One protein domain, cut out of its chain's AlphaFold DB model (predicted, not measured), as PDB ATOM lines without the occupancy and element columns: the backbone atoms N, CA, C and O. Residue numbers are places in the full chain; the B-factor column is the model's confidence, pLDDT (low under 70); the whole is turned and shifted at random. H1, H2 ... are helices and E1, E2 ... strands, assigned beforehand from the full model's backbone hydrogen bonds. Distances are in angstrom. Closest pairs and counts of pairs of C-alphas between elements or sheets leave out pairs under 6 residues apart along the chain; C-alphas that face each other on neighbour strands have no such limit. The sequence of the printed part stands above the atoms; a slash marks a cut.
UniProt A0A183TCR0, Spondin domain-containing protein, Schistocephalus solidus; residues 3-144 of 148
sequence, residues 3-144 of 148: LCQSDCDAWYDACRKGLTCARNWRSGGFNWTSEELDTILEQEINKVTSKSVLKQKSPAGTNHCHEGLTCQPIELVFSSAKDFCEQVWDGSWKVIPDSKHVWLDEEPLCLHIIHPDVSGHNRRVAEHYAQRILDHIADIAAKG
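What this domain is: This is residues 3 to 144 of the 148 residues of the protein "Spondin domain-containing protein" of Schistocephalus solidus (UniProt A0A183TCR0). A long, drawn-out chain has a small core, where H1 and H4 meet about perpendicular with H3 and E1 close by, and a loop-built arm and a long helix run off from it toward opposite ends. The arm goes out through residues 16 to 38, turns through H2 and folds back through residues 50 to 73, with residues 43 to 52 sticking out; at the other end H5 sticks out with its residues 130 to 142, and residues 143 to 144 after it. The printed part has 142 residues, with five named helices and one named strand in the order H1, H2, H3, H4, E1, H5. It is mostly helix by its named elements, but these hold 62 residues, under half. The whole is extended, with a radius of gyration of the C-alphas of 23.0 A and spans of 75 by 40 by 25 A.

How they stand to each other: The longest helix, H5, residues 118 to 142, touches no helix. E1, residues 94 to 96, is apart from it and pairs with no named strand. The closest C-alphas of E1 and H1, residues 5 to 15, are those of Ile 96 and Gln 5, 5.6 A apart. H1 touches H4, residues 81 to 88, about perpendicular at 75 degrees; their closest C-alphas, of Tyr 12 and Ala 81, are 5.2 A apart. The closest C-alphas of H4 and E1 are those of Glu 86 and Lys 94, 5.7 A apart. H3, residues 74 to 77, is close to H1 but not clearly touching, with the C-alphas of Cys 15 and Ile 74 closest at 7.0 A. H3 and H4 are near each other. H2, residues 39 to 49, touches no helix. Between the long link before H2 and the long link after it there are two short antiparallel pairings, residues 19 to 20 with residues 72 to 73 and residues 30 to 31 with residues 64 to 65. Every O i to N i+4 pair is within hydrogen-bond range in H1, H4 and H5, against 5 of 7 in H2; H3 is too short for such a pair.

Where its parts are: H5 measures 36.0 A from first to last C-alpha, and C-alpha 142 is at (22.939, 84.534, -64.982). H1, 15.4 A long, begins with C-alpha 5 at (-6.807, 64.021, -69.985). H2, 15.6 A long, ends with C-alpha 49 at (6.855, 15.274, -93.693). H4 is 10.4 A long, E1 6.4 A and H3 5.1 A.

The domain as a whole: The C-alphas of Ser 50 and Ala 142 are the two farthest apart, at 78.1 A. The printed part has no cut. The links H1 to H2, H2 to H3 and E1 to H5 are long. Mean pLDDT of the printed part is 85.3, with residues 33 to 61 and 103 to 105 under 70.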
ATOM      1  N   LEU A   3      -0.069  64.866 -72.728       98.06
ATOM      2  CA  LEU A   3      -1.360  64.592 -73.376       98.06
ATOM      3  C   LEU A   3      -2.493  65.090 -72.478       98.06
ATOM      4  O   LEU A   3      -2.441  64.851 -71.269       98.06
ATOM      5  N   CYS A   4      -3.491  65.760 -73.048       97.31
ATOM      6  CA  CYS A   4      -4.667  66.186 -72.292       97.31
ATOM      7  C   CYS A   4      -5.488  64.990 -71.798       97.31
ATOM      8  O   CYS A   4      -5.514  63.933 -72.435       97.31
ATOM      9  N   GLN A   5      -6.115  65.130 -70.630       97.25
ATOM     10  CA  GLN A   5      -6.807  64.021 -69.985       97.25
ATOM     11  C   GLN A   5      -8.036  63.605 -70.788       97.25
ATOM     12  O   GLN A   5      -8.181  62.417 -71.060       97.25
ATOM     13  N   SER A   6      -8.844  64.563 -71.243       96.44
ATOM     14  CA  SER A   6      -9.991  64.302 -72.123       96.44
ATOM     15  C   SER A   6      -9.622  63.494 -73.368       96.44
ATOM     16  O   SER A   6     -10.314  62.533 -73.701       96.44
ATOM     17  N   ASP A   7      -8.512  63.820 -74.028       97.88
ATOM     18  CA  ASP A   7      -8.040  63.086 -75.206       97.88
ATOM     19  C   ASP A   7      -7.613  61.656 -74.868       97.88
ATOM     20  O   ASP A   7      -7.895  60.722 -75.622       97.88
ATOM     21  N   CYS A   8      -6.941  61.471 -73.730       98.38
ATOM     22  CA  CYS A   8      -6.562  60.149 -73.248       98.38
ATOM     23  C   CYS A   8      -7.790  59.292 -72.900       98.38
ATOM     24  O   CYS A   8      -7.866  58.129 -73.304       98.38
ATOM     25  N   ASP A   9      -8.760  59.874 -72.197       98.31
ATOM     26  CA  ASP A   9      -9.999  59.207 -71.803       98.31
ATOM     27  C   ASP A   9     -10.817  58.818 -73.043       98.31
ATOM     28  O   ASP A   9     -11.209  57.660 -73.184       98.31
ATOM     29  N   ALA A  10     -10.972  59.734 -74.008       98.19
ATOM     30  CA  ALA A  10     -11.670  59.474 -75.266       98.19
ATOM     31  C   ALA A  10     -10.996  58.369 -76.096       98.19
ATOM     32  O   ALA A  10     -11.675  57.497 -76.649       98.19
ATOM     33  N   TRP A  11      -9.662  58.375 -76.172       98.19
ATOM     34  CA  TRP A  11      -8.914  57.332 -76.868       98.19
ATOM     35  C   TRP A  11      -9.093  55.967 -76.192       98.19
ATOM     36  O   TRP A  11      -9.389  54.975 -76.865       98.19
ATOM     37  N   TYR A  12      -8.970  55.905 -74.865       98.44
ATOM     38  CA  TYR A  12      -9.180  54.666 -74.125       98.44
ATOM     39  C   TYR A  12     -10.612  54.151 -74.276       98.44
ATOM     40  O   TYR A  12     -10.796  52.982 -74.604       98.44
ATOM     41  N   ASP A  13     -11.628  54.997 -74.115       98.38
ATOM     42  CA  ASP A  13     -13.032  54.585 -74.197       98.38
ATOM     43  C   ASP A  13     -13.408  54.024 -75.570       98.38
ATOM     44  O   ASP A  13     -14.141  53.031 -75.655       98.38
ATOM     45  N   ALA A  14     -12.854  54.593 -76.643       98.12
ATOM     46  CA  ALA A  14     -13.021  54.069 -77.995       98.12
ATOM     47  C   ALA A  14     -12.379  52.678 -78.173       98.12
ATOM     48  O   ALA A  14     -12.863  51.867 -78.966       98.12
ATOM     49  N   CYS A  15     -11.304  52.383 -77.434       97.62
ATOM     50  CA  CYS A  15     -10.490  51.185 -77.627       97.62
ATOM     51  C   CYS A  15     -10.656  50.106 -76.551       97.62
ATOM     52  O   CYS A  15     -10.265  48.971 -76.801       97.62
ATOM     53  N   ARG A  16     -11.230  50.388 -75.377       98.12
ATOM     54  CA  ARG A  16     -11.124  49.510 -74.192       98.12
ATOM     55  C   ARG A  16     -11.690  48.095 -74.366       98.12
ATOM     56  O   ARG A  16     -11.243  47.167 -73.698       98.12
ATOM     57  N   LYS A  17     -12.628  47.916 -75.303       98.12
ATOM     58  CA  LYS A  17     -13.204  46.611 -75.686       98.12
ATOM     59  C   LYS A  17     -12.442  45.899 -76.812       98.12
ATOM     60  O   LYS A  17     -12.738  44.747 -77.114       98.12
ATOM     61  N   GLY A  18     -11.501  46.583 -77.457       97.94
ATOM     62  CA  GLY A  18     -10.579  46.001 -78.424       97.94
ATOM     63  C   GLY A  18      -9.626  45.015 -77.754       97.94
ATOM     64  O   GLY A  18      -9.469  45.011 -76.534       97.94
ATOM     65  N   LEU A  19      -8.998  44.164 -78.559       96.69
ATOM     66  CA  LEU A  19      -8.102  43.122 -78.072       96.69
ATOM     67  C   LEU A  19      -6.638  43.547 -78.183       96.69
ATOM     68  O   LEU A  19      -6.225  44.166 -79.162       96.69
ATOM     69  N   THR A  20      -5.837  43.155 -77.200       96.25
ATOM     70  CA  THR A  20      -4.380  43.261 -77.230       96.25
ATOM     71  C   THR A  20      -3.751  42.109 -76.452       96.25
ATOM     72  O   THR A  20      -4.371  41.518 -75.576       96.25
ATOM     73  N   CYS A  21      -2.505  41.782 -76.756       94.94
ATOM     74  CA  CYS A  21      -1.703  40.814 -76.003       94.94
ATOM     75  C   CYS A  21      -0.496  41.470 -75.324       94.94
ATOM     76  O   CYS A  21       0.312  40.784 -74.704       94.94
ATOM     77  N   ALA A  22      -0.365  42.792 -75.454       94.12
ATOM     78  CA  ALA A  22       0.807  43.536 -75.041       94.12
ATOM     79  C   ALA A  22       0.409  44.802 -74.291       94.12
ATOM     80  O   ALA A  22      -0.468  45.555 -74.718       94.12
ATOM     81  N   ARG A  23       1.118  45.064 -73.194       93.06
ATOM     82  CA  ARG A  23       0.952  46.282 -72.396       93.06
ATOM     83  C   ARG A  23       1.810  47.450 -72.897       93.06
ATOM     84  O   ARG A  23       1.472  48.599 -72.657       93.06
ATOM     85  N   ASN A  24       2.902  47.159 -73.602       93.38
ATOM     86  CA  ASN A  24       3.764  48.145 -74.250       93.38
ATOM     87  C   ASN A  24       3.952  47.737 -75.711       93.38
ATOM     88  O   ASN A  24       4.423  46.639 -75.992       93.38
ATOM     89  N   TRP A  25       3.533  48.591 -76.639       93.06
ATOM     90  CA  TRP A  25       3.523  48.290 -78.070       93.06
ATOM     91  C   TRP A  25       4.813  48.707 -78.771       93.06
ATOM     92  O   TRP A  25       5.098  48.228 -79.868       93.06
ATOM     93  N   ARG A  26       5.615  49.561 -78.130       89.12
ATOM     94  CA  ARG A  26       6.895  50.027 -78.664       89.12
ATOM     95  C   ARG A  26       8.023  49.050 -78.373       89.12
ATOM     96  O   ARG A  26       8.839  48.783 -79.249       89.12
ATOM     97  N   SER A  27       8.096  48.558 -77.139       82.81
ATOM     98  CA  SER A  27       9.236  47.791 -76.644       82.81
ATOM     99  C   SER A  27       8.777  46.511 -75.948       82.81
ATOM    100  O   SER A  27       8.013  46.525 -74.986       82.81
ATOM    101  N   GLY A  28       9.244  45.370 -76.464       73.06
ATOM    102  CA  GLY A  28       9.138  44.067 -75.798       73.06
ATOM    103  C   GLY A  28       7.745  43.431 -75.717       73.06
ATOM    104  O   GLY A  28       7.631  42.352 -75.148       73.06
ATOM    105  N   GLY A  29       6.693  44.062 -76.250       80.62
ATOM    106  CA  GLY A  29       5.337  43.499 -76.217       80.62
ATOM    107  C   GLY A  29       4.952  42.634 -77.415       80.62
ATOM    108  O   GLY A  29       4.030  41.827 -77.310       80.62
ATOM    109  N   PHE A  30       5.649  42.775 -78.543       89.31
ATOM    110  CA  PHE A  30       5.339  42.041 -79.762       89.31
ATOM    111  C   PHE A  30       6.571  41.417 -80.401       89.31
ATOM    112  O   PHE A  30       7.673  41.966 -80.355       89.31
ATOM    113  N   ASN A  31       6.332  40.303 -81.082       86.00
ATOM    114  CA  ASN A  31       7.277  39.694 -81.982       86.00
ATOM    115  C   ASN A  31       7.246  40.406 -83.345       86.00
ATOM    116  O   ASN A  31       6.217  40.437 -84.022       86.00
ATOM    117  N   TRP A  32       8.397  40.954 -83.730       77.06
ATOM    118  CA  TRP A  32       8.620  41.669 -84.988       77.06
ATOM    119  C   TRP A  32       9.417  40.850 -86.008       77.06
ATOM    120  O   TRP A  32       9.854  41.405 -87.014       77.06
ATOM    121  N   THR A  33       9.642  39.552 -85.771       69.75
ATOM    122  CA  THR A  33      10.290  38.691 -86.765       69.75
ATOM    123  C   THR A  33       9.446  38.679 -88.038       69.75
ATOM    124  O   THR A  33       8.356  38.104 -88.052       69.75
ATOM    125  N   SER A  34       9.941  39.298 -89.114       57.28
ATOM    126  CA  SER A  34       9.525  38.902 -90.454       57.28
ATOM    127  C   SER A  34       9.964  37.448 -90.630       57.28
ATOM    128  O   SER A  34      11.071  37.080 -90.233       57.28
ATOM    129  N   GLU A  35       9.114  36.595 -91.192       53.97
ATOM    130  CA  GLU A  35       9.500  35.244 -91.630       53.97
ATOM    131  C   GLU A  35      10.485  35.319 -92.825       53.97
ATOM    132  O   GLU A  35      10.273  34.708 -93.869       53.97
ATOM    133  N   GLU A  36      11.550  36.118 -92.737       51.16
ATOM    134  CA  GLU A  36      12.588  36.235 -93.769       51.16
ATOM    135  C   GLU A  36      13.803  35.340 -93.505       51.16
ATOM    136  O   GLU A  36      14.735  35.325 -94.306       51.16
ATOM    137  N   LEU A  37      13.791  34.530 -92.444       48.09
ATOM    138  CA  LEU A  37      14.899  33.630 -92.114       48.09
ATOM    139  C   LEU A  37      14.444  32.212 -91.752       48.09
ATOM    140  O   LEU A  37      14.898  31.678 -90.755       48.09
ATOM    141  N   ASP A  38      13.585  31.581 -92.561       51.75
ATOM    142  CA  ASP A  38      13.388  30.118 -92.467       51.75
ATOM    143  C   ASP A  38      12.966  29.419 -93.775       51.75
ATOM    144  O   ASP A  38      12.593  28.246 -93.788       51.75
ATOM    145  N   THR A  39      13.097  30.074 -94.932       52.19
ATOM    146  CA  THR A  39      12.707  29.465 -96.219       52.19
ATOM    147  C   THR A  39      13.570  28.269 -96.633       52.19
ATOM    148  O   THR A  39      13.100  27.446 -97.412       52.19
ATOM    149  N   ILE A  40      14.794  28.120 -96.115       55.75
ATOM    150  CA  ILE A  40      15.672  26.990 -96.471       55.75
ATOM    151  C   ILE A  40      15.390  25.756 -95.595       55.75
ATOM    152  O   ILE A  40      15.354  24.638 -96.108       55.75
ATOM    153  N   LEU A  41      15.130  25.933 -94.295       55.69
ATOM    154  CA  LEU A  41      14.850  24.825 -93.370       55.69
ATOM    155  C   LEU A  41      13.435  24.255 -93.554       55.69
ATOM    156  O   LEU A  41      13.256  23.035 -93.564       55.69
ATOM    157  N   GLU A  42      12.435  25.111 -93.780       55.97
ATOM    158  CA  GLU A  42      11.053  24.670 -94.005       55.97
ATOM    159  C   GLU A  42      10.885  23.894 -95.319       55.97
ATOM    160  O   GLU A  42      10.099  22.945 -95.382       55.97
ATOM    161  N   GLN A  43      11.643  24.240 -96.365       60.16
ATOM    162  CA  GLN A  43      11.611  23.519 -97.642       60.16
ATOM    163  C   GLN A  43      12.080  22.068 -97.502       60.16
ATOM    164  O   GLN A  43      11.478  21.174 -98.099       60.16
ATOM    165  N   GLU A  44      13.111  21.811 -96.698       65.88
ATOM    166  CA  GLU A  44      13.603  20.452 -96.466       65.88
ATOM    167  C   GLU A  44      12.666  19.653 -95.542       65.88
ATOM    168  O   GLU A  44      12.373  18.488 -95.815       65.88
ATOM    169  N   ILE A  45      12.077  20.278 -94.515       63.25
ATOM    170  CA  ILE A  45      11.102  19.618 -93.622       63.25
ATOM    171  C   ILE A  45       9.797  19.266 -94.360       63.25
ATOM    172  O   ILE A  45       9.242  18.178 -94.163       63.25
ATOM    173  N   ASN A  46       9.313  20.142 -95.246       62.28
ATOM    174  CA  ASN A  46       8.093  19.910 -96.025       62.28
ATOM    175  C   ASN A  46       8.260  18.784 -97.061       62.28
ATOM    176  O   ASN A  46       7.302  18.053 -97.321       62.28
ATOM    177  N   LYS A  47       9.475  18.579 -97.598       66.12
ATOM    178  CA  LYS A  47       9.799  17.420 -98.453       66.12
ATOM    179  C   LYS A  47       9.733  16.095 -97.688       66.12
ATOM    180  O   LYS A  47       9.344  15.084 -98.265       66.12
ATOM    181  N   VAL A  48      10.099  16.095 -96.405       67.69
ATOM    182  CA  VAL A  48      10.180  14.878 -95.576       67.69
ATOM    183  C   VAL A  48       8.841  14.521 -94.926       67.69
ATOM    184  O   VAL A  48       8.539  13.344 -94.747       67.69
ATOM    185  N   THR A  49       8.018  15.509 -94.567       66.88
ATOM    186  CA  THR A  49       6.855  15.274 -93.693       66.88
ATOM    187  C   THR A  49       5.501  15.198 -94.401       66.88
ATOM    188  O   THR A  49       4.525  14.828 -93.750       66.88
ATOM    189  N   SER A  50       5.400  15.522 -95.703       57.28
ATOM    190  CA  SER A  50       4.121  15.589 -96.457       57.28
ATOM    191  C   SER A  50       3.008  16.393 -95.752       57.28
ATOM    192  O   SER A  50       1.824  16.238 -96.050       57.28
ATOM    193  N   LYS A  51       3.366  17.269 -94.807       58.19
ATOM    194  CA  LYS A  51       2.440  18.161 -94.111       58.19
ATOM    195  C   LYS A  51       2.576  19.545 -94.720       58.19
ATOM    196  O   LYS A  51       3.580  20.214 -94.514       58.19
ATOM    197  N   SER A  52       1.554  20.001 -95.436       49.25
ATOM    198  CA  SER A  52       1.407  21.421 -95.739       49.25
ATOM    199  C   SER A  52       0.999  22.147 -94.458       49.25
ATOM    200  O   SER A  52      -0.180  22.241 -94.118       49.25
ATOM    201  N   VAL A  53       1.976  22.646 -93.701       54.84
ATOM    202  CA  VAL A  53       1.674  23.611 -92.643       54.84
ATOM    203  C   VAL A  53       1.328  24.923 -93.341       54.84
ATOM    204  O   VAL A  53       2.203  25.616 -93.851       54.84
ATOM    205  N   LEU A  54       0.039  25.252 -93.412       48.31
ATOM    206  CA  LEU A  54      -0.418  26.579 -93.818       48.31
ATOM    207  C   LEU A  54      -0.061  27.569 -92.701       48.31
ATOM    208  O   LEU A  54      -0.902  27.887 -91.863       48.31
ATOM    209  N   LYS A  55       1.188  28.042 -92.655       56.34
ATOM    210  CA  LYS A  55       1.513  29.238 -91.877       56.34
ATOM    211  C   LYS A  55       0.915  30.428 -92.620       56.34
ATOM    212  O   LYS A  55       1.215  30.655 -93.794       56.34
ATOM    213  N   GLN A  56      -0.014  31.133 -91.977       52.50
ATOM    214  CA  GLN A  56      -0.534  32.390 -92.500       52.50
ATOM    215  C   GLN A  56       0.624  33.384 -92.539       52.50
ATOM    216  O   GLN A  56       0.977  33.968 -91.520       52.50
ATOM    217  N   LYS A  57       1.226  33.533 -93.721       54.12
ATOM    218  CA  LYS A  57       2.309  34.478 -93.974       54.12
ATOM    219  C   LYS A  57       1.834  35.875 -93.608       54.12
ATOM    220  O   LYS A  57       0.972  36.439 -94.288       54.12
ATOM    221  N   SER A  58       2.391  36.429 -92.543       50.72
ATOM    222  CA  SER A  58       2.080  37.798 -92.175       50.72
ATOM    223  C   SER A  58       2.869  38.778 -93.048       50.72
ATOM    224  O   SER A  58       4.020  38.489 -93.395       50.72
ATOM    225  N   PRO A  59       2.286  39.916 -93.462       59.06
ATOM    226  CA  PRO A  59       2.998  40.904 -94.261       59.06
ATOM    227  C   PRO A  59       4.256  41.393 -93.534       59.06
ATOM    228  O   PRO A  59       4.222  41.637 -92.326       59.06
ATOM    229  N   ALA A  60       5.358  41.571 -94.270       59.62
ATOM    230  CA  ALA A  60       6.588  42.141 -93.724       59.62
ATOM    231  C   ALA A  60       6.294  43.480 -93.021       59.62
ATOM    232  O   ALA A  60       5.572  44.321 -93.556       59.62
ATOM    233  N   GLY A  61       6.827  43.654 -91.810       69.00
ATOM    234  CA  GLY A  61       6.550  44.821 -90.967       69.00
ATOM    235  C   GLY A  61       5.301  44.715 -90.081       69.00
ATOM    236  O   GLY A  61       4.985  45.683 -89.395       69.00
ATOM    237  N   THR A  62       4.608  43.570 -90.054       79.88
ATOM    238  CA  THR A  62       3.497  43.320 -89.117       79.88
ATOM    239  C   THR A  62       4.002  42.643 -87.846       79.88
ATOM    240  O   THR A  62       4.733  41.654 -87.904       79.88
ATOM    241  N   ASN A  63       3.587  43.153 -86.691       86.38
ATOM    242  CA  ASN A  63       3.898  42.581 -85.389       86.38
ATOM    243  C   ASN A  63       2.866  41.534 -84.951       86.38
ATOM    244  O   ASN A  63       1.677  41.653 -85.244       86.38
ATOM    245  N   HIS A  64       3.312  40.544 -84.180       87.38
ATOM    246  CA  HIS A  64       2.456  39.498 -83.615       87.38
ATOM    247  C   HIS A  64       2.628  39.399 -82.111       87.38
ATOM    248  O   HIS A  64       3.653  39.787 -81.554       87.38
ATOM    249  N   CYS A  65       1.638  38.824 -81.441       90.31
ATOM    250  CA  CYS A  65       1.799  38.397 -80.059       90.31
ATOM    251  C   CYS A  65       2.943  37.386 -79.951       90.31
ATOM    252  O   CYS A  65       3.103  36.532 -80.825       90.31
ATOM    253  N   HIS A  66       3.730  37.467 -78.879       86.56
ATOM    254  CA  HIS A  66       4.679  36.403 -78.563       86.56
ATOM    255  C   HIS A  66       3.946  35.078 -78.318       86.56
ATOM    256  O   HIS A  66       2.793  35.064 -77.875       86.56
ATOM    257  N   GLU A  67       4.630  33.963 -78.581       84.62
ATOM    258  CA  GLU A  67       4.098  32.635 -78.282       84.62
ATOM    259  C   GLU A  67       3.686  32.530 -76.807       84.62
ATOM    260  O   GLU A  67       4.381  33.001 -75.907       84.62
ATOM    261  N   GLY A  68       2.519  31.932 -76.563       84.69
ATOM    262  CA  GLY A  68       1.945  31.793 -75.223       84.69
ATOM    263  C   GLY A  68       1.172  33.015 -74.712       84.69
ATOM    264  O   GLY A  68       0.454  32.888 -73.720       84.69
ATOM    265  N   LEU A  69       1.231  34.171 -75.385       89.25
ATOM    266  CA  LEU A  69       0.377  35.312 -75.051       89.25
ATOM    267  C   LEU A  69      -0.965  35.208 -75.777       89.25
ATOM    268  O   LEU A  69      -1.029  35.087 -76.997       89.25
ATOM    269  N   THR A  70      -2.054  35.287 -75.015       89.88
ATOM    270  CA  THR A  70      -3.417  35.298 -75.562       89.88
ATOM    271  C   THR A  70      -3.939  36.726 -75.609       89.88
ATOM    272  O   THR A  70      -3.730  37.493 -74.670       89.88
ATOM    273  N   CYS A  71      -4.648  37.078 -76.681       93.75
ATOM    274  CA  CYS A  71      -5.350  38.352 -76.775       93.75
ATOM    275  C   CYS A  71      -6.384  38.497 -75.649       93.75
ATOM    276  O   CYS A  71      -7.239  37.633 -75.465       93.75
ATOM    277  N   GLN A  72      -6.317  39.614 -74.935       96.12
ATOM    278  CA  GLN A  72      -7.245  40.014 -73.885       96.12
ATOM    279  C   GLN A  72      -7.855  41.379 -74.233       96.12
ATOM    280  O   GLN A  72      -7.216  42.178 -74.923       96.12
ATOM    281  N   PRO A  73      -9.077  41.683 -73.769       98.06
ATOM    282  CA  PRO A  73      -9.620  43.035 -73.810       98.06
ATOM    283  C   PRO A  73      -8.644  44.066 -73.225       98.06
ATOM    284  O   PRO A  73      -8.029  43.823 -72.186       98.06
ATOM    285  N   ILE A  74      -8.525  45.232 -73.863       98.25
ATOM    286  CA  ILE A  74      -7.658  46.335 -73.416       98.25
ATOM    287  C   ILE A  74      -7.982  46.741 -71.972       98.25
ATOM    288  O   ILE A  74      -7.065  46.974 -71.190       98.25
ATOM    289  N   GLU A  75      -9.255  46.739 -71.573       98.25
ATOM    290  CA  GLU A  75      -9.667  47.019 -70.190       98.25
ATOM    291  C   GLU A  75      -9.193  45.993 -69.149       98.25
ATOM    292  O   GLU A  75      -9.137  46.315 -67.965       98.25
ATOM    293  N   LEU A  76      -8.814  44.779 -69.565       97.25
ATOM    294  CA  LEU A  76      -8.188  43.789 -68.682       97.25
ATOM    295  C   LEU A  76      -6.661  43.934 -68.624       97.25
ATOM    296  O   LEU A  76      -6.042  43.512 -67.651       97.25
ATOM    297  N   VAL A  77      -6.048  44.533 -69.650       96.88
ATOM    298  CA  VAL A  77      -4.593  44.756 -69.724       96.88
ATOM    299  C   VAL A  77      -4.187  46.086 -69.083       96.88
ATOM    300  O   VAL A  77      -3.092  46.188 -68.521       96.88
ATOM    301  N   PHE A  78      -5.056  47.098 -69.145       98.06
ATOM    302  CA  PHE A  78      -4.819  48.446 -68.633       98.06
ATOM    303  C   PHE A  78      -5.893  48.850 -67.628       98.06
ATOM    304  O   PHE A  78      -7.083  48.871 -67.934       98.06
ATOM    305  N   SER A  79      -5.442  49.227 -66.435       96.81
ATOM    306  CA  SER A  79      -6.284  49.491 -65.259       96.81
ATOM    307  C   SER A  79      -7.069  50.807 -65.317       96.81
ATOM    308  O   SER A  79      -7.989  51.011 -64.530       96.81
ATOM    309  N   SER A  80      -6.688  51.724 -66.209       98.44
ATOM    310  CA  SER A  80      -7.342  53.020 -66.429       98.44
ATOM    311  C   SER A  80      -6.917  53.618 -67.773       98.44
ATOM    312  O   SER A  80      -5.939  53.164 -68.370       98.44
ATOM    313  N   ALA A  81      -7.585  54.687 -68.213       98.44
ATOM    314  CA  ALA A  81      -7.169  55.457 -69.387       98.44
ATOM    315  C   ALA A  81      -5.739  55.999 -69.244       98.44
ATOM    316  O   ALA A  81      -4.904  55.790 -70.120       98.44
ATOM    317  N   LYS A  82      -5.405  56.593 -68.091       98.44
ATOM    318  CA  LYS A  82      -4.041  57.061 -67.808       98.44
ATOM    319  C   LYS A  82      -3.014  55.936 -67.923       98.44
ATOM    320  O   LYS A  82      -1.952  56.133 -68.505       98.44
ATOM    321  N   ASP A  83      -3.335  54.771 -67.370       98.38
ATOM    322  CA  ASP A  83      -2.482  53.589 -67.460       98.38
ATOM    323  C   ASP A  83      -2.277  53.148 -68.918       98.38
ATOM    324  O   ASP A  83      -1.160  52.858 -69.331       98.38
ATOM    325  N   PHE A  84      -3.334  53.172 -69.727       98.31
ATOM    326  CA  PHE A  84      -3.257  52.903 -71.159       98.31
ATOM    327  C   PHE A  84      -2.363  53.906 -71.898       98.31
ATOM    328  O   PHE A  84      -1.363  53.505 -72.492       98.31
ATOM    329  N   CYS A  85      -2.666  55.201 -71.819       98.25
ATOM    330  CA  CYS A  85      -1.965  56.234 -72.582       98.25
ATOM    331  C   CYS A  85      -0.475  56.331 -72.227       98.25
ATOM    332  O   CYS A  85       0.356  56.507 -73.120       98.25
ATOM    333  N   GLU A  86      -0.123  56.212 -70.940       98.00
ATOM    334  CA  GLU A  86       1.275  56.307 -70.500       98.00
ATOM    335  C   GLU A  86       2.080  55.042 -70.848       98.00
ATOM    336  O   GLU A  86       3.269  55.147 -71.145       98.00
ATOM    337  N   GLN A  87       1.464  53.853 -70.883       97.00
ATOM    338  CA  GLN A  87       2.201  52.592 -71.042       97.00
ATOM    339  C   GLN A  87       2.222  52.049 -72.475       97.00
ATOM    340  O   GLN A  87       3.226  51.461 -72.880       97.00
ATOM    341  N   VAL A  88       1.154  52.258 -73.256       96.50
ATOM    342  CA  VAL A  88       1.007  51.645 -74.587       96.50
ATOM    343  C   VAL A  88       2.146  52.038 -75.533       96.50
ATOM    344  O   VAL A  88       2.624  51.207 -76.296       96.50
ATOM    345  N   TRP A  89       2.656  53.266 -75.411       95.94
ATOM    346  CA  TRP A  89       3.814  53.767 -76.155       95.94
ATOM    347  C   TRP A  89       5.004  54.085 -75.246       95.94
ATOM    348  O   TRP A  89       5.668  55.101 -75.439       95.94
ATOM    349  N   ASP A  90       5.303  53.225 -74.270       94.44
ATOM    350  CA  ASP A  90       6.586  53.246 -73.543       94.44
ATOM    351  C   ASP A  90       6.904  54.598 -72.878       94.44
ATOM    352  O   ASP A  90       7.986  55.162 -73.044       94.44
ATOM    353  N   GLY A  91       5.922  55.192 -72.197       95.56
ATOM    354  CA  GLY A  91       6.084  56.491 -71.543       95.56
ATOM    355  C   GLY A  91       6.146  57.689 -72.493       95.56
ATOM    356  O   GLY A  91       6.401  58.807 -72.044       95.56
ATOM    357  N   SER A  92       5.898  57.504 -73.797       96.69
ATOM    358  CA  SER A  92       5.898  58.609 -74.772       96.69
ATOM    359  C   SER A  92       4.880  59.694 -74.415       96.69
ATOM    360  O   SER A  92       5.104  60.872 -74.712       96.69
ATOM    361  N   TRP A  93       3.795  59.324 -73.729       97.81
ATOM    362  CA  TRP A  93       2.775  60.242 -73.235       97.81
ATOM    363  C   TRP A  93       2.803  60.351 -71.714       97.81
ATOM    364  O   TRP A  93       3.011  59.374 -71.001       97.81
ATOM    365  N   LYS A  94       2.552  61.566 -71.228       97.94
ATOM    366  CA  LYS A  94       2.302  61.878 -69.824       97.94
ATOM    367  C   LYS A  94       0.948  62.558 -69.740       97.94
ATOM    368  O   LYS A  94       0.787  63.617 -70.339       97.94
ATOM    369  N   VAL A  95       0.000  61.979 -69.012       97.81
ATOM    370  CA  VAL A  95      -1.350  62.552 -68.931       97.81
ATOM    371  C   VAL A  95      -1.351  63.756 -67.995       97.81
ATOM    372  O   VAL A  95      -0.871  63.674 -66.860       97.81
ATOM    373  N   ILE A  96      -1.878  64.876 -68.484       96.75
ATOM    374  CA  ILE A  96      -2.067  66.120 -67.742       96.75
ATOM    375  C   ILE A  96      -3.563  66.275 -67.456       96.75
ATOM    376  O   ILE A  96      -4.337  66.287 -68.407       96.75
ATOM    377  N   PRO A  97      -3.982  66.389 -66.181       95.75
ATOM    378  CA  PRO A  97      -5.382  66.612 -65.851       95.75
ATOM    379  C   PRO A  97      -5.909  67.908 -66.456       95.75
ATOM    380  O   PRO A  97      -5.242  68.938 -66.350       95.75
ATOM    381  N   ASP A  98      -7.129  67.883 -66.984       92.12
ATOM    382  CA  ASP A  98      -7.731  69.069 -67.609       92.12
ATOM    383  C   ASP A  98      -8.019  70.182 -66.586       92.12
ATOM    384  O   ASP A  98      -8.050  71.364 -66.910       92.12
ATOM    385  N   SER A  99      -8.125  69.821 -65.304       90.31
ATOM    386  CA  SER A  99      -8.210  70.771 -64.193       90.31
ATOM    387  C   SER A  99      -6.910  71.540 -63.932       90.31
ATOM    388  O   SER A  99      -6.915  72.498 -63.161       90.31
ATOM    389  N   LYS A 100      -5.787  71.141 -64.541       83.81
ATOM    390  CA  LYS A 100      -4.474  71.756 -64.337       83.81
ATOM    391  C   LYS A 100      -4.191  72.806 -65.412       83.81
ATOM    392  O   LYS A 100      -3.395  72.585 -66.324       83.81
ATOM    393  N   HIS A 101      -4.807  73.966 -65.248       81.31
ATOM    394  CA  HIS A 101      -4.563  75.162 -66.049       81.31
ATOM    395  C   HIS A 101      -3.550  76.095 -65.366       81.31
ATOM    396  O   HIS A 101      -3.290  76.009 -64.161       81.31
ATOM    397  N   VAL A 102      -2.933  76.977 -66.152       76.69
ATOM    398  CA  VAL A 102      -2.204  78.134 -65.616       76.69
ATOM    399  C   VAL A 102      -3.243  79.205 -65.299       76.69
ATOM    400  O   VAL A 102      -4.197  79.355 -66.043       76.69
ATOM    401  N   TRP A 103      -3.072  79.969 -64.218       66.75
ATOM    402  CA  TRP A 103      -4.041  80.984 -63.758       66.75
ATOM    403  C   TRP A 103      -4.472  82.024 -64.807       66.75
ATOM    404  O   TRP A 103      -5.423  82.763 -64.571       66.75
ATOM    405  N   LEU A 104      -3.741  82.122 -65.916       69.44
ATOM    406  CA  LEU A 104      -3.967  83.074 -66.998       69.44
ATOM    407  C   LEU A 104      -4.645  82.444 -68.225       69.44
ATOM    408  O   LEU A 104      -5.013  83.186 -69.129       69.44
ATOM    409  N   ASP A 105      -4.821  81.121 -68.247       69.69
ATOM    410  CA  ASP A 105      -5.360  80.369 -69.378       69.69
ATOM    411  C   ASP A 105      -6.579  79.542 -68.939       69.69
ATOM    412  O   ASP A 105      -6.612  78.987 -67.840       69.69
ATOM    413  N   GLU A 106      -7.584  79.438 -69.810       75.00
ATOM    414  CA  GLU A 106      -8.773  78.603 -69.570       75.00
ATOM    415  C   GLU A 106      -8.523  77.115 -69.877       75.00
ATOM    416  O   GLU A 106      -9.325  76.262 -69.502       75.00
ATOM    417  N   GLU A 107      -7.395  76.794 -70.520       77.38
ATOM    418  CA  GLU A 107      -7.050  75.446 -70.972       77.38
ATOM    419  C   GLU A 107      -5.759  74.918 -70.308       77.38
ATOM    420  O   GLU A 107      -4.838  75.681 -69.985       77.38
ATOM    421  N   PRO A 108      -5.667  73.598 -70.067       82.06
ATOM    422  CA  PRO A 108      -4.465  72.955 -69.546       82.06
ATOM    423  C   PRO A 108      -3.290  73.028 -70.531       82.06
ATOM    424  O   PRO A 108      -3.442  72.914 -71.745       82.06
ATOM    425  N   LEU A 109      -2.063  73.115 -70.003       91.44
ATOM    426  CA  LEU A 109      -0.845  73.086 -70.822       91.44
ATOM    427  C   LEU A 109      -0.466  71.663 -71.271       91.44
ATOM    428  O   LEU A 109       0.516  71.063 -70.806       91.44
ATOM    429  N   CYS A 110      -1.256  71.123 -72.190       95.62
ATOM    430  CA  CYS A 110      -1.096  69.795 -72.766       95.62
ATOM    431  C   CYS A 110      -1.408  69.781 -74.261       95.62
ATOM    432  O   CYS A 110      -1.966  70.713 -74.817       95.62
ATOM    433  N   LEU A 111      -0.974  68.732 -74.942       97.25
ATOM    434  CA  LEU A 111      -1.202  68.541 -76.362       97.25
ATOM    435  C   LEU A 111      -2.517  67.800 -76.560       97.25
ATOM    436  O   LEU A 111      -2.762  66.789 -75.897       97.25
ATOM    437  N   HIS A 112      -3.295  68.267 -77.526       96.56
ATOM    438  CA  HIS A 112      -4.461  67.561 -78.026       96.56
ATOM    439  C   HIS A 112      -4.103  66.773 -79.288       96.56
ATOM    440  O   HIS A 112      -3.329  67.219 -80.134       96.56
ATOM    441  N   ILE A 113      -4.690  65.599 -79.437       95.38
ATOM    442  CA  ILE A 113      -4.763  64.818 -80.672       95.38
ATOM    443  C   ILE A 113      -6.150  64.940 -81.321       95.38
ATOM    444  O   ILE A 113      -6.267  64.749 -82.530       95.38
ATOM    445  N   ILE A 114      -7.183  65.300 -80.549       89.31
ATOM    446  CA  ILE A 114      -8.561  65.500 -81.003       89.31
ATOM    447  C   ILE A 114      -9.053  66.857 -80.471       89.31
ATOM    448  O   ILE A 114      -9.507  66.975 -79.343       89.31
ATOM    449  N   HIS A 115      -8.969  67.899 -81.301       91.44
ATOM    450  CA  HIS A 115      -9.399  69.264 -80.967       91.44
ATOM    451  C   HIS A 115      -9.792  70.030 -82.249       91.44
ATOM    452  O   HIS A 115      -9.242  69.730 -83.311       91.44
ATOM    453  N   PRO A 116     -10.701  71.027 -82.218       93.06
ATOM    454  CA  PRO A 116     -11.035  71.811 -83.414       93.06
ATOM    455  C   PRO A 116      -9.830  72.527 -84.046       93.06
ATOM    456  O   PRO A 116      -9.745  72.639 -85.266       93.06
ATOM    457  N   ASP A 117      -8.878  72.968 -83.220       94.31
ATOM    458  CA  ASP A 117      -7.611  73.583 -83.640       94.31
ATOM    459  C   ASP A 117      -6.411  72.843 -83.022       94.31
ATOM    460  O   ASP A 117      -5.707  73.379 -82.168       94.31
ATOM    461  N   VAL A 118      -6.191  71.576 -83.402       95.06
ATOM    462  CA  VAL A 118      -5.032  70.790 -82.918       95.06
ATOM    463  C   VAL A 118      -3.712  71.515 -83.199       95.06
ATOM    464  O   VAL A 118      -2.854  71.610 -82.326       95.06
ATOM    465  N   SER A 119      -3.534  72.022 -84.422       96.31
ATOM    466  CA  SER A 119      -2.258  72.596 -84.864       96.31
ATOM    467  C   SER A 119      -1.929  73.895 -84.132       96.31
ATOM    468  O   SER A 119      -0.831  74.041 -83.590       96.31
ATOM    469  N   GLY A 120      -2.878  74.834 -84.072       95.00
ATOM    470  CA  GLY A 120      -2.670  76.111 -83.404       95.00
ATOM    471  C   GLY A 120      -2.516  75.952 -81.896       95.00
ATOM    472  O   GLY A 120      -1.603  76.556 -81.329       95.00
ATOM    473  N   HIS A 121      -3.336  75.112 -81.257       93.88
ATOM    474  CA  HIS A 121      -3.215  74.836 -79.825       93.88
ATOM    475  C   HIS A 121      -1.869  74.185 -79.482       93.88
ATOM    476  O   HIS A 121      -1.104  74.718 -78.678       93.88
ATOM    477  N   ASN A 122      -1.516  73.083 -80.152       96.12
ATOM    478  CA  ASN A 122      -0.270  72.371 -79.871       96.12
ATOM    479  C   ASN A 122       0.971  73.217 -80.161       96.12
ATOM    480  O   ASN A 122       1.974  73.073 -79.462       96.12
ATOM    481  N   ARG A 123       0.908  74.120 -81.149       96.12
ATOM    482  CA  ARG A 123       1.973  75.099 -81.386       96.12
ATOM    483  C   ARG A 123       2.164  76.013 -80.175       96.12
ATOM    484  O   ARG A 123       3.292  76.119 -79.708       96.12
ATOM    485  N   ARG A 124       1.094  76.604 -79.627       93.44
ATOM    486  CA  ARG A 124       1.178  77.480 -78.436       93.44
ATOM    487  C   ARG A 124       1.731  76.741 -77.219       93.44
ATOM    488  O   ARG A 124       2.579  77.265 -76.503       93.44
ATOM    489  N   VAL A 125       1.296  75.499 -77.014       93.94
ATOM    490  CA  VAL A 125       1.810  74.643 -75.935       93.94
ATOM    491  C   VAL A 125       3.305  74.389 -76.125       93.94
ATOM    492  O   VAL A 125       4.084  74.583 -75.192       93.94
ATOM    493  N   ALA A 126       3.733  74.010 -77.331       95.81
ATOM    494  CA  ALA A 126       5.144  73.788 -77.636       95.81
ATOM    495  C   ALA A 126       5.991  75.057 -77.438       95.81
ATOM    496  O   ALA A 126       7.048  74.984 -76.812       95.81
ATOM    497  N   GLU A 127       5.513  76.211 -77.911       95.31
ATOM    498  CA  GLU A 127       6.150  77.520 -77.720       95.31
ATOM    499  C   GLU A 127       6.317  77.845 -76.232       95.31
ATOM    500  O   GLU A 127       7.410  78.217 -75.806       95.31
ATOM    501  N   HIS A 128       5.287  77.623 -75.411       92.38
ATOM    502  CA  HIS A 128       5.376  77.863 -73.973       92.38
ATOM    503  C   HIS A 128       6.407  76.954 -73.290       92.38
ATOM    504  O   HIS A 128       7.230  77.426 -72.501       92.38
ATOM    505  N   TYR A 129       6.389  75.645 -73.570       92.94
ATOM    506  CA  TYR A 129       7.378  74.726 -72.994       92.94
ATOM    507  C   TYR A 129       8.802  75.080 -73.445       92.94
ATOM    508  O   TYR A 129       9.719  75.036 -72.623       92.94
ATOM    509  N   ALA A 130       8.990  75.478 -74.707       96.06
ATOM    510  CA  ALA A 130      10.277  75.946 -75.211       96.06
ATOM    511  C   ALA A 130      10.740  77.216 -74.484       96.06
ATOM    512  O   ALA A 130      11.878  77.263 -74.016       96.06
ATOM    513  N   GLN A 131       9.857  78.202 -74.305       95.25
ATOM    514  CA  GLN A 131      10.181  79.439 -73.597       95.25
ATOM    515  C   GLN A 131      10.625  79.164 -72.157       95.25
ATOM    516  O   GLN A 131      11.661  79.662 -71.731       95.25
ATOM    517  N   ARG A 132       9.924  78.285 -71.430       92.69
ATOM    518  CA  ARG A 132      10.315  77.912 -70.060       92.69
ATOM    519  C   ARG A 132      11.691  77.255 -69.977       92.69
ATOM    520  O   ARG A 132      12.390  77.438 -68.982       92.69
ATOM    521  N   ILE A 133      12.073  76.480 -70.993       95.25
ATOM    522  CA  ILE A 133      13.416  75.896 -71.082       95.25
ATOM    523  C   ILE A 133      14.449  77.005 -71.301       95.25
ATOM    524  O   ILE A 133      15.459  77.032 -70.601       95.25
ATOM    525  N   LEU A 134      14.189  77.934 -72.226       96.75
ATOM    526  CA  LEU A 134      15.080  79.063 -72.503       96.75
ATOM    527  C   LEU A 134      15.265  79.962 -71.274       96.75
ATOM    528  O   LEU A 134      16.399  80.287 -70.931       96.75
ATOM    529  N   ASP A 135      14.180  80.291 -70.574       95.56
ATOM    530  CA  ASP A 135      14.215  81.101 -69.354       95.56
ATOM    531  C   ASP A 135      15.036  80.416 -68.257       95.56
ATOM    532  O   ASP A 135      15.850  81.051 -67.587       95.56
ATOM    533  N   HIS A 136      14.868  79.100 -68.093       94.38
ATOM    534  CA  HIS A 136      15.635  78.338 -67.114       94.38
ATOM    535  C   HIS A 136      17.129  78.292 -67.455       94.38
ATOM    536  O   HIS A 136      17.971  78.446 -66.570       94.38
ATOM    537  N   ILE A 137      17.472  78.128 -68.735       95.94
ATOM    538  CA  ILE A 137      18.862  78.179 -69.207       95.94
ATOM    539  C   ILE A 137      19.463  79.568 -68.960       95.94
ATOM    540  O   ILE A 137      20.594  79.667 -68.484       95.94
ATOM    541  N   ALA A 138      18.713  80.637 -69.243       95.50
ATOM    542  CA  ALA A 138      19.152  82.007 -69.005       95.50
ATOM    543  C   ALA A 138      19.377  82.289 -67.509       95.50
ATOM    544  O   ALA A 138      20.387  82.890 -67.150       95.50
ATOM    545  N   ASP A 139      18.490  81.806 -66.635       94.50
ATOM    546  CA  ASP A 139      18.636  81.906 -65.178       94.50
ATOM    547  C   ASP A 139      19.887  81.167 -64.670       94.50
ATOM    548  O   ASP A 139      20.654  81.722 -63.882       94.50
ATOM    549  N   ILE A 140      20.155  79.953 -65.168       93.81
ATOM    550  CA  ILE A 140      21.390  79.212 -64.851       93.81
ATOM    551  C   ILE A 140      22.628  79.998 -65.302       93.81
ATOM    552  O   ILE A 140      23.593  80.103 -64.547       93.81
ATOM    553  N   ALA A 141      22.609  80.566 -66.511       93.12
ATOM    554  CA  ALA A 141      23.721  81.357 -67.030       93.12
ATOM    555  C   ALA A 141      23.951  82.639 -66.211       93.12
ATOM    556  O   ALA A 141      25.095  82.968 -65.903       93.12
ATOM    557  N   ALA A 142      22.878  83.327 -65.806       92.00
ATOM    558  CA  ALA A 142      22.939  84.534 -64.982       92.00
ATOM    559  C   ALA A 142      23.439  84.257 -63.554       92.00
ATOM    560  O   ALA A 142      24.106  85.101 -62.960       92.00
ATOM    561  N   LYS A 143      23.152  83.066 -63.014       88.50
ATOM    562  CA  LYS A 143      23.686  82.580 -61.728       88.50
ATOM    563  C   LYS A 143      25.113  82.030 -61.828       88.50
ATOM    564  O   LYS A 143      25.683  81.637 -60.812       88.50
ATOM    565  N   GLY A 144      25.674  81.950 -63.033       70.19
ATOM    566  CA  GLY A 144      26.931  81.271 -63.297       70.19
ATOM    567  C   GLY A 144      28.142  81.874 -62.582       70.19
ATOM    568  O   GLY A 144      28.255  83.083 -62.400       70.19
TER     569      GLY A 144